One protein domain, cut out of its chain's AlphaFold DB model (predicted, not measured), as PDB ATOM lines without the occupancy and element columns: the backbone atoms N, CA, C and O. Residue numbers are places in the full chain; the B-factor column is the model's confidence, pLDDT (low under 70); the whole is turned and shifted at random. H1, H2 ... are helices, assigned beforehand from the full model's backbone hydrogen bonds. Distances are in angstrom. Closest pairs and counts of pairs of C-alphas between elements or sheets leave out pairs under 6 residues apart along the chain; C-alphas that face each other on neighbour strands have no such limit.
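What this domain is: This is residues 19 to 144 of the 274 residues of an uncharacterized protein of Candidatus Uhrbacteria bacterium (UniProt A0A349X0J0). A hairpin of long helices, H4 and H5, forms the core; H3 crosses it, H1 packs on H4 with residues 30 to 34, short H2 packs on H3, and H6 folds back after H5. The printed part has 126 residues with six named helices, H1 to H6, and no named strand: all helix. It is compact, radius of gyration of the C-alphas 14.8 A, spanning 41 by 30 by 26 A.

How they stand to each other: H3, residues 52 to 67, touches H5, residues 104 to 125, through residues 52 to 59 and 110 to 111 alone, closest C-alphas Thr 56 and Ile 110, 6.9 A, at a steep tilt of 65 degrees. H4, residues 76 to 97, and H5 form a hairpin, closest C-alphas Asn 91 and Ile 108, 5.5 A, at a shallow tilt of 24 degrees, opposite ways. In H3, H4 and H5 every O i to N i+4 pair is within hydrogen-bond range, as in H2, residues 43 to 47; H1, residues 23 to 35, has 6 of 9, and H6, residues 128 to 140, 7 of 9.

Where its parts are: H1 begins at C-alpha 23 (271.808, 336.007, 167.837); H6 ends at C-alpha 140 (256.350, 337.707, 171.698). H4 measures 31.6 A, H5 31.4 A.

The domain as a whole: The printed part has no cut and no long link; 37 residues, among them 19 to 34, have pLDDT under 70.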
ATOM      1  N   THR A  19     275.904 347.528 162.294       64.62
ATOM      2  CA  THR A  19     276.091 346.593 163.405       64.62
ATOM      3  C   THR A  19     275.061 345.480 163.358       64.62
ATOM      4  O   THR A  19     273.878 345.696 163.615       64.62
ATOM      5  N   ARG A  20     275.536 344.264 163.082       60.56
ATOM      6  CA  ARG A  20     274.740 343.054 163.269       60.56
ATOM      7  C   ARG A  20     274.789 342.640 164.735       60.56
ATOM      8  O   ARG A  20     275.867 342.369 165.268       60.56
ATOM      9  N   ILE A  21     273.631 342.555 165.377       64.31
ATOM     10  CA  ILE A  21     273.527 342.025 166.740       64.31
ATOM     11  C   ILE A  21     273.633 340.509 166.643       64.31
ATOM     12  O   ILE A  21     272.962 339.894 165.815       64.31
ATOM     13  N   ARG A  22     274.521 339.903 167.434       63.41
ATOM     14  CA  ARG A  22     274.738 338.455 167.388       63.41
ATOM     15  C   ARG A  22     273.569 337.739 168.061       63.41
ATOM     16  O   ARG A  22     273.247 338.044 169.207       63.41
ATOM     17  N   ASP A  23     272.997 336.749 167.382       59.53
ATOM     18  CA  ASP A  23     271.808 336.007 167.837       59.53
ATOM     19  C   ASP A  23     271.982 335.425 169.257       59.53
ATOM     20  O   ASP A  23     271.093 335.499 170.103       59.53
ATOM     21  N   ASN A  24     273.194 334.959 169.579       59.75
ATOM     22  CA  ASN A  24     273.537 334.363 170.873       59.75
ATOM     23  C   ASN A  24     273.541 335.338 172.063       59.75
ATOM     24  O   ASN A  24     273.482 334.897 173.211       59.75
ATOM     25  N   VAL A  25     273.670 336.637 171.810       60.97
ATOM     26  CA  VAL A  25     273.612 337.668 172.843       60.97
ATOM     27  C   VAL A  25     272.165 337.909 173.228       60.97
ATOM     28  O   VAL A  25     271.841 338.017 174.405       60.97
ATOM     29  N   ILE A  26     271.270 337.921 172.249       58.00
ATOM     30  CA  ILE A  26     269.863 338.186 172.497       58.00
ATOM     31  C   ILE A  26     269.233 337.034 173.276       58.00
ATOM     32  O   ILE A  26     268.643 337.285 174.323       58.00
ATOM     33  N   ASP A  27     269.419 335.788 172.844       62.41
ATOM     34  CA  ASP A  27     268.827 334.630 173.527       62.41
ATOM     35  C   ASP A  27     269.282 334.503 174.988       62.41
ATOM     36  O   ASP A  27     268.562 333.962 175.827       62.41
ATOM     37  N   LYS A  28     270.471 335.027 175.310       65.38
ATOM     38  CA  LYS A  28     271.011 335.041 176.673       65.38
ATOM     39  C   LYS A  28     270.564 336.253 177.477       65.38
ATOM     40  O   LYS A  28     270.289 336.117 178.663       65.38
ATOM     41  N   LEU A  29     270.518 337.428 176.859       63.34
ATOM     42  CA  LEU A  29     270.293 338.680 177.569       63.34
ATOM     43  C   LEU A  29     268.813 339.041 177.667       63.34
ATOM     44  O   LEU A  29     268.378 339.455 178.734       63.34
ATOM     45  N   PHE A  30     268.013 338.831 176.618       67.44
ATOM     46  CA  PHE A  30     266.585 339.167 176.649       67.44
ATOM     47  C   PHE A  30     265.833 338.502 177.809       67.44
ATOM     48  O   PHE A  30     265.108 339.217 178.497       67.44
ATOM     49  N   PRO A  31     265.997 337.194 178.098       69.25
ATOM     50  CA  PRO A  31     265.346 336.579 179.255       69.25
ATOM     51  C   PRO A  31     265.764 337.218 180.582       69.25
ATOM     52  O   PRO A  31     264.916 337.437 181.442       69.25
ATOM     53  N   VAL A  32     267.045 337.564 180.727       69.69
ATOM     54  CA  VAL A  32     267.597 338.171 181.946       69.69
ATOM     55  C   VAL A  32     267.041 339.581 182.157       69.69
ATOM     56  O   VAL A  32     266.575 339.904 183.248       69.69
ATOM     57  N   ILE A  33     266.993 340.403 181.105       67.12
ATOM     58  CA  ILE A  33     266.386 341.745 181.149       67.12
ATOM     59  C   ILE A  33     264.899 341.651 181.471       67.12
ATOM     60  O   ILE A  33     264.362 342.424 182.262       67.12
ATOM     61  N   TRP A  34     264.216 340.694 180.844       69.81
ATOM     62  CA  TRP A  34     262.779 340.534 181.000       69.81
ATOM     63  C   TRP A  34     262.394 340.082 182.411       69.81
ATOM     64  O   TRP A  34     261.353 340.477 182.925       69.81
ATOM     65  N   GLN A  35     263.251 339.283 183.049       71.44
ATOM     66  CA  GLN A  35     263.086 338.821 184.428       71.44
ATOM     67  C   GLN A  35     263.616 339.809 185.472       71.44
ATOM     68  O   GLN A  35     263.328 339.636 186.653       71.44
ATOM     69  N   THR A  36     264.373 340.833 185.064       74.50
ATOM     70  CA  THR A  36     264.859 341.870 185.984       74.50
ATOM     71  C   THR A  36     263.660 342.558 186.626       74.50
ATOM     72  O   THR A  36     262.722 342.946 185.926       74.50
ATOM     73  N   ASP A  37     263.651 342.692 187.947       79.00
ATOM     74  CA  ASP A  37     262.584 343.426 188.616       79.00
ATOM     75  C   ASP A  37     262.725 344.918 188.291       79.00
ATOM     76  O   ASP A  37     263.793 345.503 188.467       79.00
ATOM     77  N   ILE A  38     261.666 345.509 187.743       81.50
ATOM     78  CA  ILE A  38     261.643 346.922 187.367       81.50
ATOM     79  C   ILE A  38     260.593 347.578 188.238       81.50
ATOM     80  O   ILE A  38     259.394 347.397 188.034       81.50
ATOM     81  N   SER A  39     261.061 348.358 189.204       83.00
ATOM     82  CA  SER A  39     260.217 349.243 189.986       83.00
ATOM     83  C   SER A  39     259.984 350.564 189.238       83.00
ATOM     84  O   SER A  39     260.841 350.996 188.453       83.00
ATOM     85  N   PRO A  40     258.835 351.231 189.466       83.06
ATOM     86  CA  PRO A  40     258.628 352.599 189.012       83.06
ATOM     87  C   PRO A  40     259.739 353.520 189.520       83.06
ATOM     88  O   PRO A  40     260.236 353.363 190.637       83.06
ATOM     89  N   VAL A  41     260.089 354.514 188.709       82.88
ATOM     90  CA  VAL A  41     261.019 355.577 189.100       82.88
ATOM     91  C   VAL A  41     260.406 356.324 190.295       82.88
ATOM     92  O   VAL A  41     259.207 356.628 190.260       82.88
ATOM     93  N   PRO A  42     261.189 356.625 191.347       80.94
ATOM     94  CA  PRO A  42     260.698 357.300 192.543       80.94
ATOM     95  C   PRO A  42     259.830 358.535 192.247       80.94
ATOM     96  O   PRO A  42     260.219 359.435 191.503       80.94
ATOM     97  N   GLU A  43     258.642 358.608 192.859       78.06
ATOM     98  CA  GLU A  43     257.640 359.655 192.587       78.06
ATOM     99  C   GLU A  43     258.161 361.089 192.782       78.06
ATOM    100  O   GLU A  43     257.699 362.029 192.127       78.06
ATOM    101  N   ASN A  44     259.127 361.271 193.685       78.31
ATOM    102  CA  ASN A  44     259.766 362.556 193.960       78.31
ATOM    103  C   ASN A  44     260.510 363.122 192.740       78.31
ATOM    104  O   ASN A  44     260.566 364.344 192.605       78.31
ATOM    105  N   ILE A  45     261.016 362.274 191.836       78.75
ATOM    106  CA  ILE A  45     261.659 362.705 190.583       78.75
ATOM    107  C   ILE A  45     260.667 363.484 189.718       78.75
ATOM    108  O   ILE A  45     261.016 364.518 189.151       78.75
ATOM    109  N   PHE A  46     259.408 363.048 189.675       75.94
ATOM    110  CA  PHE A  46     258.373 363.699 188.877       75.94
ATOM    111  C   PHE A  46     257.628 364.814 189.620       75.94
ATOM    112  O   PHE A  46     257.258 365.803 188.996       75.94
ATOM    113  N   ARG A  47     257.413 364.690 190.940       69.50
ATOM    114  CA  ARG A  47     256.709 365.711 191.748       69.50
ATOM    115  C   ARG A  47     257.521 366.983 191.965       69.50
ATOM    116  O   ARG A  47     256.943 368.066 191.985       69.50
ATOM    117  N   ASN A  48     258.832 366.857 192.169       60.88
ATOM    118  CA  ASN A  48     259.645 367.969 192.669       60.88
ATOM    119  C   ASN A  48     260.278 368.811 191.560       60.88
ATOM    120  O   ASN A  48     260.778 369.898 191.838       60.88
ATOM    121  N   SER A  49     260.241 368.337 190.315       59.75
ATOM    122  CA  SER A  49     260.705 369.094 189.159       59.75
ATOM    123  C   SER A  49     259.540 369.412 188.233       59.75
ATOM    124  O   SER A  49     258.833 368.508 187.797       59.75
ATOM    125  N   ARG A  50     259.366 370.691 187.882       63.81
ATOM    126  CA  ARG A  50     258.536 371.089 186.730       63.81
ATOM    127  C   ARG A  50     259.302 371.005 185.407       63.81
ATOM    128  O   ARG A  50     258.695 371.067 184.347       63.81
ATOM    129  N   GLU A  51     260.618 370.848 185.470       69.69
ATOM    130  CA  GLU A  51     261.510 370.843 184.318       69.69
ATOM    131  C   GLU A  51     261.664 369.417 183.781       69.69
ATOM    132  O   GLU A  51     262.143 368.518 184.487       69.69
ATOM    133  N   ALA A  52     261.283 369.214 182.513       67.69
ATOM    134  CA  ALA A  52     261.383 367.923 181.832       67.69
ATOM    135  C   ALA A  52     262.809 367.349 181.873       67.69
ATOM    136  O   ALA A  52     262.989 366.141 182.027       67.69
ATOM    137  N   HIS A  53     263.840 368.202 181.804       68.94
ATOM    138  CA  HIS A  53     265.230 367.743 181.790       68.94
ATOM    139  C   HIS A  53     265.676 367.113 183.122       68.94
ATOM    140  O   HIS A  53     266.380 366.109 183.099       68.94
ATOM    141  N   LEU A  54     265.257 367.628 184.287       74.75
ATOM    142  CA  LEU A  54     265.615 367.021 185.581       74.75
ATOM    143  C   LEU A  54     264.899 365.685 185.775       74.75
ATOM    144  O   LEU A  54     265.479 364.734 186.295       74.75
ATOM    145  N   GLN A  55     263.649 365.600 185.314       79.25
ATOM    146  CA  GLN A  55     262.882 364.356 185.327       79.25
ATOM    147  C   GLN A  55     263.556 363.310 184.426       79.25
ATOM    148  O   GLN A  55     263.741 362.172 184.846       79.25
ATOM    149  N   THR A  56     264.017 363.726 183.240       78.88
ATOM    150  CA  THR A  56     264.825 362.898 182.328       78.88
ATOM    151  C   THR A  56     266.064 362.355 183.027       78.88
ATOM    152  O   THR A  56     266.297 361.153 183.009       78.88
ATOM    153  N   MET A  57     266.843 363.224 183.682       80.50
ATOM    154  CA  MET A  57     268.046 362.812 184.407       80.50
ATOM    155  C   MET A  57     267.733 361.794 185.506       80.50
ATOM    156  O   MET A  57     268.481 360.838 185.670       80.50
ATOM    157  N   GLY A  58     266.623 361.961 186.229       82.62
ATOM    158  CA  GLY A  58     266.185 360.987 187.229       82.62
ATOM    159  C   GLY A  58     265.835 359.623 186.624       82.62
ATOM    160  O   GLY A  58     266.218 358.597 187.179       82.62
ATOM    161  N   VAL A  59     265.171 359.597 185.462       85.38
ATOM    162  CA  VAL A  59     264.896 358.346 184.734       85.38
ATOM    163  C   VAL A  59     266.190 357.714 184.206       85.38
ATOM    164  O   VAL A  59     266.379 356.512 184.360       85.38
ATOM    165  N   GLU A  60     267.104 358.502 183.634       86.56
ATOM    166  CA  GLU A  60     268.413 358.025 183.153       86.56
ATOM    167  C   GLU A  60     269.259 357.436 184.294       86.56
ATOM    168  O   GLU A  60     269.879 356.388 184.121       86.56
ATOM    169  N   LEU A  61     269.253 358.063 185.477       86.00
ATOM    170  CA  LEU A  61     269.916 357.532 186.672       86.00
ATOM    171  C   LEU A  61     269.301 356.199 187.109       86.00
ATOM    172  O   LEU A  61     270.039 355.245 187.338       86.00
ATOM    173  N   HIS A  62     267.970 356.100 187.141       87.31
ATOM    174  CA  HIS A  62     267.271 354.851 187.469       87.31
ATOM    175  C   HIS A  62     267.607 353.726 186.483       87.31
ATOM    176  O   HIS A  62     267.890 352.596 186.877       87.31
ATOM    177  N   ILE A  63     267.641 354.032 185.182       87.62
ATOM    178  CA  ILE A  63     268.071 353.078 184.153       87.62
ATOM    179  C   ILE A  63     269.533 352.680 184.375       87.62
ATOM    180  O   ILE A  63     269.856 351.495 184.312       87.62
ATOM    181  N   ALA A  64     270.422 353.632 184.660       84.94
ATOM    182  CA  ALA A  64     271.829 353.348 184.922       84.94
ATOM    183  C   ALA A  64     272.026 352.440 186.149       84.94
ATOM    184  O   ALA A  64     272.867 351.542 186.106       84.94
ATOM    185  N   GLU A  65     271.234 352.621 187.207       86.06
ATOM    186  CA  GLU A  65     271.232 351.758 188.395       86.06
ATOM    187  C   GLU A  65     270.790 350.329 188.060       86.06
ATOM    188  O   GLU A  65     271.488 349.377 188.418       86.06
ATOM    189  N   LEU A  66     269.701 350.171 187.298       83.25
ATOM    190  CA  LEU A  66     269.241 348.865 186.804       83.25
ATOM    191  C   LEU A  66     270.287 348.189 185.907       83.25
ATOM    192  O   LEU A  66     270.453 346.969 185.936       83.25
ATOM    193  N   LEU A  67     271.018 348.980 185.122       79.56
ATOM    194  CA  LEU A  67     272.071 348.487 184.243       79.56
ATOM    195  C   LEU A  67     273.366 348.152 184.983       79.56
ATOM    196  O   LEU A  67     274.146 347.370 184.449       79.56
ATOM    197  N   ASN A  68     273.621 348.686 186.181       78.56
ATOM    198  CA  ASN A  68     274.917 348.570 186.864       78.56
ATOM    199  C   ASN A  68     275.364 347.105 187.071       78.56
ATOM    200  O   ASN A  68     276.551 346.798 186.981       78.56
ATOM    201  N   GLY A  69     274.417 346.172 187.221       67.06
ATOM    202  CA  GLY A  69     274.688 344.725 187.269       67.06
ATOM    203  C   GLY A  69     275.150 344.089 185.945       67.06
ATOM    204  O   GLY A  69     275.581 342.938 185.937       67.06
ATOM    205  N   PHE A  70     275.083 344.826 184.835       68.25
ATOM    206  CA  PHE A  70     275.331 344.372 183.460       68.25
ATOM    207  C   PHE A  70     276.396 345.207 182.715       68.25
ATOM    208  O   PHE A  70     276.893 344.783 181.669       68.25
ATOM    209  N   VAL A  71     276.772 346.386 183.237       58.75
ATOM    210  CA  VAL A  71     277.550 347.442 182.543       58.75
ATOM    211  C   VAL A  71     278.931 346.994 182.038       58.75
ATOM    212  O   VAL A  71     279.431 347.559 181.068       58.75
ATOM    213  N   GLY A  72     279.540 345.960 182.626       60.38
ATOM    214  CA  GLY A  72     280.859 345.463 182.209       60.38
ATOM    215  C   GLY A  72     280.868 344.518 180.998       60.38
ATOM    216  O   GLY A  72     281.937 344.267 180.448       60.38
ATOM    217  N   SER A  73     279.717 343.973 180.588       69.00
ATOM    218  CA  SER A  73     279.650 342.885 179.593       69.00
ATOM    219  C   SER A  73     278.935 343.232 178.288       69.00
ATOM    220  O   SER A  73     278.924 342.401 177.384       69.00
ATOM    221  N   LEU A  74     278.323 344.416 178.187       76.31
ATOM    222  CA  LEU A  74     277.477 344.790 177.051       76.31
ATOM    223  C   LEU A  74     278.205 345.707 176.070       76.31
ATOM    224  O   LEU A  74     278.820 346.701 176.457       76.31
ATOM    225  N   THR A  75     278.067 345.423 174.778       79.56
ATOM    226  CA  THR A  75     278.427 346.380 173.725       79.56
ATOM    227  C   THR A  75     277.449 347.570 173.719       79.56
ATOM    228  O   THR A  75     276.337 347.462 174.243       79.56
ATOM    229  N   PRO A  76     277.793 348.721 173.106       81.56
ATOM    230  CA  PRO A  76     276.896 349.882 173.067       81.56
ATOM    231  C   PRO A  76     275.513 349.596 172.460       81.56
ATOM    232  O   PRO A  76     274.510 350.117 172.944       81.56
ATOM    233  N   ILE A  77     275.445 348.744 171.429       78.62
ATOM    234  CA  ILE A  77     274.179 348.362 170.787       78.62
ATOM    235  C   ILE A  77     273.332 347.454 171.690       78.62
ATOM    236  O   ILE A  77     272.114 347.592 171.750       78.62
ATOM    237  N   GLU A  78     273.975 346.564 172.445       79.12
ATOM    238  CA  GLU A  78     273.307 345.694 173.415       79.12
ATOM    239  C   GLU A  78     272.779 346.505 174.589       79.12
ATOM    240  O   GLU A  78     271.620 346.365 174.960       79.12
ATOM    241  N   ARG A  79     273.590 347.424 175.119       83.62
ATOM    242  CA  ARG A  79     273.159 348.352 176.164       83.62
ATOM    243  C   ARG A  79     271.908 349.125 175.740       83.62
ATOM    244  O   ARG A  79     270.964 349.214 176.514       83.62
ATOM    245  N   ARG A  80     271.852 349.627 174.502       85.88
ATOM    246  CA  ARG A  80     270.668 350.348 174.015       85.88
ATOM    247  C   ARG A  80     269.431 349.455 173.918       85.88
ATOM    248  O   ARG A  80     268.341 349.894 174.272       85.88
ATOM    249  N   LEU A  81     269.579 348.197 173.495       81.62
ATOM    250  CA  LEU A  81     268.471 347.236 173.537       81.62
ATOM    251  C   LEU A  81     267.937 347.032 174.961       81.62
ATOM    252  O   LEU A  81     266.724 346.946 175.141       81.62
ATOM    253  N   PHE A  82     268.811 346.993 175.972       82.69
ATOM    254  CA  PHE A  82     268.377 346.912 177.371       82.69
ATOM    255  C   PHE A  82     267.581 348.148 177.776       82.69
ATOM    256  O   PHE A  82     266.500 348.015 178.345       82.69
ATOM    257  N   GLU A  83     268.098 349.338 177.462       87.06
ATOM    258  CA  GLU A  83     267.424 350.606 177.749       87.06
ATOM    259  C   GLU A  83     266.016 350.627 177.134       87.06
ATOM    260  O   GLU A  83     265.059 350.970 177.820       87.06
ATOM    261  N   ILE A  84     265.862 350.164 175.887       87.31
ATOM    262  CA  ILE A  84     264.569 350.048 175.187       87.31
ATOM    263  C   ILE A  84     263.595 349.141 175.947       87.31
ATOM    264  O   ILE A  84     262.436 349.509 176.133       87.31
ATOM    265  N   VAL A  85     264.044 347.971 176.410       82.56
ATOM    266  CA  VAL A  85     263.187 347.040 177.164       82.56
ATOM    267  C   VAL A  85     262.810 347.612 178.533       82.56
ATOM    268  O   VAL A  85     261.647 347.518 178.930       82.56
ATOM    269  N   ILE A  86     263.756 348.232 179.245       86.00
ATOM    270  CA  ILE A  86     263.504 348.865 180.548       86.00
ATOM    271  C   ILE A  86     262.494 350.004 180.399       86.00
ATOM    272  O   ILE A  86     261.492 350.032 181.111       86.00
ATOM    273  N   LEU A  87     262.721 350.908 179.444       88.12
ATOM    274  CA  LEU A  87     261.840 352.039 179.158       88.12
ATOM    275  C   LEU A  87     260.437 351.584 178.770       88.12
ATOM    276  O   LEU A  87     259.456 352.154 179.240       88.12
ATOM    277  N   HIS A  88     260.335 350.530 177.962       83.38
ATOM    278  CA  HIS A  88     259.052 349.953 177.606       83.38
ATOM    279  C   HIS A  88     258.295 349.435 178.839       83.38
ATOM    280  O   HIS A  88     257.135 349.787 179.050       83.38
ATOM    281  N   ARG A  89     258.962 348.641 179.684       82.62
ATOM    282  CA  ARG A  89     258.355 348.093 180.904       82.62
ATOM    283  C   ARG A  89     257.967 349.189 181.892       82.62
ATOM    284  O   ARG A  89     256.883 349.110 182.460       82.62
ATOM    285  N   LEU A  90     258.795 350.222 182.052       85.88
ATOM    286  CA  LEU A  90     258.450 351.413 182.832       85.88
ATOM    287  C   LEU A  90     257.199 352.097 182.276       85.88
ATOM    288  O   LEU A  90     256.285 352.386 183.040       85.88
ATOM    289  N   ASN A  91     257.126 352.303 180.959       84.00
ATOM    290  CA  ASN A  91     255.967 352.920 180.322       84.00
ATOM    291  C   ASN A  91     254.686 352.099 180.567       84.00
ATOM    292  O   ASN A  91     253.684 352.657 180.999       84.00
ATOM    293  N   CYS A  92     254.735 350.768 180.430       79.50
ATOM    294  CA  CYS A  92     253.600 349.900 180.765       79.50
ATOM    295  C   CYS A  92     253.226 349.942 182.251       79.50
ATOM    296  O   CYS A  92     252.040 349.998 182.571       79.50
ATOM    297  N   LEU A  93     254.207 349.933 183.162       81.44
ATOM    298  CA  LEU A  93     253.953 350.081 184.598       81.44
ATOM    299  C   LEU A  93     253.228 351.391 184.879       81.44
ATOM    300  O   LEU A  93     252.239 351.384 185.612       81.44
ATOM    301  N   TYR A  94     253.672 352.488 184.261       82.69
ATOM    302  CA  TYR A  94     252.969 353.752 184.373       82.69
ATOM    303  C   TYR A  94     251.569 353.626 183.813       82.69
ATOM    304  O   TYR A  94     250.669 353.868 184.598       82.69
ATOM    305  N   THR A  95     251.358 353.133 182.587       76.69
ATOM    306  CA  THR A  95     250.022 352.915 181.998       76.69
ATOM    307  C   THR A  95     249.078 352.115 182.909       76.69
ATOM    308  O   THR A  95     247.895 352.440 183.026       76.69
ATOM    309  N   CYS A  96     249.589 351.113 183.625       76.06
ATOM    310  CA  CYS A  96     248.806 350.317 184.570       76.06
ATOM    311  C   CYS A  96     248.442 351.051 185.874       76.06
ATOM    312  O   CYS A  96     247.437 350.701 186.490       76.06
ATOM    313  N   LEU A  97     249.207 352.063 186.303       72.38
ATOM    314  CA  LEU A  97     248.919 352.847 187.517       72.38
ATOM    315  C   LEU A  97     247.685 353.763 187.371       72.38
ATOM    316  O   LEU A  97     247.135 354.216 188.375       72.38
ATOM    317  N   GLY A  98     247.211 353.986 186.140       63.97
ATOM    318  CA  GLY A  98     245.966 354.691 185.829       63.97
ATOM    319  C   GLY A  98     245.991 356.214 186.031       63.97
ATOM    320  O   GLY A  98     246.854 356.790 186.691       63.97
ATOM    321  N   SER A  99     244.972 356.886 185.484       63.06
ATOM    322  CA  SER A  99     244.830 358.355 185.454       63.06
ATOM    323  C   SER A  99     244.635 359.031 186.820       63.06
ATOM    324  O   SER A  99     244.546 360.256 186.889       63.06
ATOM    325  N   GLN A 100     244.558 358.263 187.910       62.59
ATOM    326  CA  GLN A 100     244.368 358.796 189.262       62.59
ATOM    327  C   GLN A 100     245.675 359.252 189.926       62.59
ATOM    328  O   GLN A 100     245.623 360.003 190.901       62.59
ATOM    329  N   ASN A 101     246.845 358.851 189.411       66.38
ATOM    330  CA  ASN A 101     248.123 359.351 189.911       66.38
ATOM    331  C   ASN A 101     248.522 360.633 189.143       66.38
ATOM    332  O   ASN A 101     248.717 360.574 187.931       66.38
ATOM    333  N   PRO A 102     248.691 361.797 189.801       64.00
ATOM    334  CA  PRO A 102     249.011 363.062 189.123       64.00
ATOM    335  C   PRO A 102     250.358 363.051 188.378       64.00
ATOM    336  O   PRO A 102     250.585 363.879 187.500       64.00
ATOM    337  N   ILE A 103     251.248 362.109 188.701       70.00
ATOM    338  CA  ILE A 103     252.544 361.920 188.033       70.00
ATOM    339  C   ILE A 103     252.415 361.123 186.725       70.00
ATOM    340  O   ILE A 103     253.253 361.256 185.833       70.00
ATOM    341  N   TYR A 104     251.364 360.311 186.601       76.62
ATOM    342  CA  TYR A 104     251.180 359.300 185.559       76.62
ATOM    343  C   TYR A 104     251.388 359.846 184.146       76.62
ATOM    344  O   TYR A 104     252.196 359.322 183.383       76.62
ATOM    345  N   HIS A 105     250.700 360.941 183.811       76.12
ATOM    346  CA  HIS A 105     250.762 361.509 182.466       76.12
ATOM    347  C   HIS A 105     252.173 361.984 182.119       76.12
ATOM    348  O   HIS A 105     252.653 361.725 181.019       76.12
ATOM    349  N   ARG A 106     252.858 362.633 183.067       78.69
ATOM    350  CA  ARG A 106     254.223 363.128 182.865       78.69
ATOM    351  C   ARG A 106     255.202 361.961 182.707       78.69
ATOM    352  O   ARG A 106     256.022 361.983 181.798       78.69
ATOM    353  N   ALA A 107     255.087 360.931 183.544       81.69
ATOM    354  CA  ALA A 107     255.952 359.755 183.490       81.69
ATOM    355  C   ALA A 107     255.800 358.971 182.174       81.69
ATOM    356  O   ALA A 107     256.808 358.586 181.582       81.69
ATOM    357  N   ILE A 108     254.571 358.796 181.675       82.44
ATOM    358  CA  ILE A 108     254.297 358.147 180.379       82.44
ATOM    359  C   ILE A 108     254.878 358.943 179.223       82.44
ATOM    360  O   ILE A 108     255.505 358.365 178.341       82.44
ATOM    361  N   VAL A 109     254.689 360.263 179.223       81.00
ATOM    362  CA  VAL A 109     255.223 361.119 178.159       81.00
ATOM    363  C   VAL A 109     256.749 361.035 178.137       81.00
ATOM    364  O   VAL A 109     257.324 360.716 177.105       81.00
ATOM    365  N   ILE A 110     257.405 361.205 179.287       83.62
ATOM    366  CA  ILE A 110     258.871 361.163 179.393       83.62
ATOM    367  C   ILE A 110     259.417 359.802 178.965       83.62
ATOM    368  O   ILE A 110     260.291 359.724 178.105       83.62
ATOM    369  N   THR A 111     258.898 358.717 179.546       85.56
ATOM    370  CA  THR A 111     259.377 357.369 179.215       85.56
ATOM    371  C   THR A 111     259.047 356.969 177.783       85.56
ATOM    372  O   THR A 111     259.872 356.325 177.139       85.56
ATOM    373  N   GLY A 112     257.898 357.394 177.252       84.56
ATOM    374  CA  GLY A 112     257.508 357.207 175.858       84.56
ATOM    375  C   GLY A 112     258.454 357.905 174.883       84.56
ATOM    376  O   GLY A 112     258.932 357.266 173.949       84.56
ATOM    377  N   THR A 113     258.797 359.166 175.138       84.00
ATOM    378  CA  THR A 113     259.765 359.918 174.329       84.00
ATOM    379  C   THR A 113     261.158 359.287 174.376       84.00
ATOM    380  O   THR A 113     261.764 359.050 173.332       84.00
ATOM    381  N   MET A 114     261.665 358.934 175.567       86.75
ATOM    382  CA  MET A 114     262.962 358.241 175.693       86.75
ATOM    383  C   MET A 114     262.970 356.927 174.924       86.75
ATOM    384  O   MET A 114     263.948 356.584 174.262       86.75
ATOM    385  N   PHE A 115     261.875 356.181 175.027       87.69
ATOM    386  CA  PHE A 115     261.716 354.915 174.342       87.69
ATOM    387  C   PHE A 115     261.771 355.087 172.821       87.69
ATOM    388  O   PHE A 115     262.517 354.355 172.170       87.69
ATOM    389  N   GLN A 116     261.059 356.073 172.260       85.62
ATOM    390  CA  GLN A 116     261.105 356.368 170.824       85.62
ATOM    391  C   GLN A 116     262.492 356.821 170.360       85.62
ATOM    392  O   GLN A 116     262.969 356.302 169.350       85.62
ATOM    393  N   ASP A 117     263.172 357.708 171.099       86.31
ATOM    394  CA  ASP A 117     264.545 358.138 170.777       86.31
ATOM    395  C   ASP A 117     265.502 356.938 170.729       86.31
ATOM    396  O   ASP A 117     266.209 356.724 169.736       86.31
ATOM    397  N   ARG A 118     265.497 356.103 171.777       88.06
ATOM    398  CA  ARG A 118     266.380 354.933 171.847       88.06
ATOM    399  C   ARG A 118     266.057 353.919 170.762       88.06
ATOM    400  O   ARG A 118     266.983 353.400 170.135       88.06
ATOM    401  N   LEU A 119     264.777 353.673 170.495       88.62
ATOM    402  CA  LEU A 119     264.341 352.759 169.447       88.62
ATOM    403  C   LEU A 119     264.737 353.260 168.053       88.62
ATOM    404  O   LEU A 119     265.284 352.488 167.270       88.62
ATOM    405  N   ALA A 120     264.559 354.548 167.752       89.12
ATOM    406  CA  ALA A 120     264.956 355.119 166.467       89.12
ATOM    407  C   ALA A 120     266.475 355.034 166.250       89.12
ATOM    408  O   ALA A 120     266.927 354.614 165.184       89.12
ATOM    409  N   ARG A 121     267.280 355.349 167.273       87.69
ATOM    410  CA  ARG A 121     268.747 355.189 167.221       87.69
ATOM    411  C   ARG A 121     269.162 353.733 167.039       87.69
ATOM    412  O   ARG A 121     270.084 353.447 166.282       87.69
ATOM    413  N   GLN A 122     268.477 352.815 167.713       87.31
ATOM    414  CA  GLN A 122     268.718 351.385 167.568       87.31
ATOM    415  C   GLN A 122     268.459 350.909 166.140       87.31
ATOM    416  O   GLN A 122     269.287 350.201 165.572       87.31
ATOM    417  N   LEU A 123     267.341 351.334 165.554       88.31
ATOM    418  CA  LEU A 123     266.968 351.029 164.177       88.31
ATOM    419  C   LEU A 123     267.946 351.621 163.155       88.31
ATOM    420  O   LEU A 123     268.229 350.985 162.143       88.31
ATOM    421  N   LEU A 124     268.488 352.810 163.423       86.12
ATOM    422  CA  LEU A 124     269.501 353.435 162.573       86.12
ATOM    423  C   LEU A 124     270.839 352.687 162.599       86.12
ATOM    424  O   LEU A 124     271.472 352.568 161.554       86.12
ATOM    425  N   ASP A 125     271.273 352.185 163.756       84.38
ATOM    426  CA  ASP A 125     272.574 351.511 163.897       84.38
ATOM    427  C   ASP A 125     272.544 350.032 163.459       84.38
ATOM    428  O   ASP A 125     273.576 349.473 163.061       84.38
ATOM    429  N   MET A 126     271.371 349.397 163.554       81.94
ATOM    430  CA  MET A 126     271.155 347.976 163.280       81.94
ATOM    431  C   MET A 126     270.945 347.692 161.789       81.94
ATOM    432  O   MET A 126     270.327 348.476 161.069       81.94
ATOM    433  N   ASP A 127     271.420 346.530 161.341       81.50
ATOM    434  CA  ASP A 127     271.161 346.017 159.994       81.50
ATOM    435  C   ASP A 127     269.648 345.863 159.732       81.50
ATOM    436  O   ASP A 127     268.911 345.329 160.567       81.50
ATOM    437  N   GLU A 128     269.188 346.314 158.561       82.00
ATOM    438  CA  GLU A 128     267.772 346.307 158.158       82.00
ATOM    439  C   GLU A 128     267.151 344.910 158.175       82.00
ATOM    440  O   GLU A 128     265.987 344.750 158.546       82.00
ATOM    441  N   SER A 129     267.937 343.873 157.871       81.19
ATOM    442  CA  SER A 129     267.467 342.486 157.924       81.19
ATOM    443  C   SER A 129     267.039 342.045 159.331       81.19
ATOM    444  O   SER A 129     266.272 341.092 159.470       81.19
ATOM    445  N   GLN A 130     267.488 342.743 160.382       81.88
ATOM    446  CA  GLN A 130     267.174 342.428 161.777       81.88
ATOM    447  C   GLN A 130     266.002 343.247 162.343       81.88
ATOM    448  O   GLN A 130     265.551 342.970 163.456       81.88
ATOM    449  N   HIS A 131     265.467 344.235 161.612       85.88
ATOM    450  CA  HIS A 131     264.385 345.100 162.117       85.88
ATOM    451  C   HIS A 131     263.102 344.304 162.386       85.88
ATOM    452  O   HIS A 131     262.505 344.427 163.457       85.88
ATOM    453  N   GLY A 132     262.725 343.411 161.464       83.44
ATOM    454  CA  GLY A 132     261.568 342.529 161.639       83.44
ATOM    455  C   GLY A 132     261.733 341.539 162.784       83.44
ATOM    456  O   GLY A 132     260.796 341.292 163.542       83.44
ATOM    457  N   TRP A 133     262.948 341.028 162.970       82.06
ATOM    458  CA  TRP A 133     263.269 340.167 164.101       82.06
ATOM    459  C   TRP A 133     263.092 340.910 165.439       82.06
ATOM    460  O   TRP A 133     262.405 340.400 166.325       82.06
ATOM    461  N   MET A 134     263.606 342.139 165.568       81.44
ATOM    462  CA  MET A 134     263.455 342.952 166.782       81.44
ATOM    463  C   MET A 134     261.982 343.251 167.075       81.44
ATOM    464  O   MET A 134     261.539 343.151 168.221       81.44
ATOM    465  N   PHE A 135     261.210 343.570 166.034       83.81
ATOM    466  CA  PHE A 135     259.774 343.781 166.152       83.81
ATOM    467  C   PHE A 135     259.057 342.541 166.708       83.81
ATOM    468  O   PHE A 135     258.281 342.658 167.657       83.81
ATOM    469  N   VAL A 136     259.346 341.353 166.165       80.38
ATOM    470  CA  VAL A 136     258.741 340.087 166.609       80.38
ATOM    471  C   VAL A 136     259.148 339.738 168.041       80.38
ATOM    472  O   VAL A 136     258.290 339.337 168.827       80.38
ATOM    473  N   GLN A 137     260.420 339.919 168.408       76.31
ATOM    474  CA  GLN A 137     260.882 339.658 169.775       76.31
ATOM    475  C   GLN A 137     260.173 340.545 170.800       76.31
ATOM    476  O   GLN A 137     259.775 340.052 171.855       76.31
ATOM    477  N   GLY A 138     259.944 341.820 170.472       74.31
ATOM    478  CA  GLY A 138     259.123 342.701 171.302       74.31
ATOM    479  C   GLY A 138     257.697 342.167 171.468       74.31
ATOM    480  O   GLY A 138     257.223 342.006 172.588       74.31
ATOM    481  N   GLN A 139     257.021 341.794 170.376       74.38
ATOM    482  CA  GLN A 139     255.643 341.284 170.444       74.38
ATOM    483  C   GLN A 139     255.501 339.979 171.242       74.38
ATOM    484  O   GLN A 139     254.551 339.821 172.006       74.38
ATOM    485  N   GLN A 140     256.425 339.029 171.065       71.56
ATOM    486  CA  GLN A 140     256.350 337.707 171.698       71.56
ATOM    487  C   GLN A 140     256.545 337.747 173.216       71.56
ATOM    488  O   GLN A 140     256.162 336.807 173.913       71.56
ATOM    489  N   LYS A 141     257.138 338.818 173.744       65.56
ATOM    490  CA  LYS A 141     257.442 338.962 175.166       65.56
ATOM    491  C   LYS A 141     256.425 339.858 175.872       65.56
ATOM    492  O   LYS A 141     256.798 340.663 176.690       65.56
ATOM    493  N   SER A 142     255.128 339.697 175.611       52.34
ATOM    494  CA  SER A 142     254.054 340.320 176.415       52.34
ATOM    495  C   SER A 142     253.977 341.849 176.385       52.34
ATOM    496  O   SER A 142     253.366 342.444 177.272       52.34
ATOM    497  N   ILE A 143     254.503 342.495 175.346       55.00
ATOM    498  CA  ILE A 143     254.096 343.869 175.070       55.00
ATOM    499  C   ILE A 143     252.657 343.832 174.556       55.00
ATOM    500  O   ILE A 143     252.350 343.035 173.664       55.00
ATOM    501  N   ALA A 144     251.770 344.687 175.077       59.69
ATOM    502  CA  ALA A 144     250.465 344.893 174.460       59.69
ATOM    503  C   ALA A 144     250.696 345.224 172.979       59.69
ATOM    504  O   ALA A 144     251.258 346.266 172.641       59.69
TER     505      ALA A 144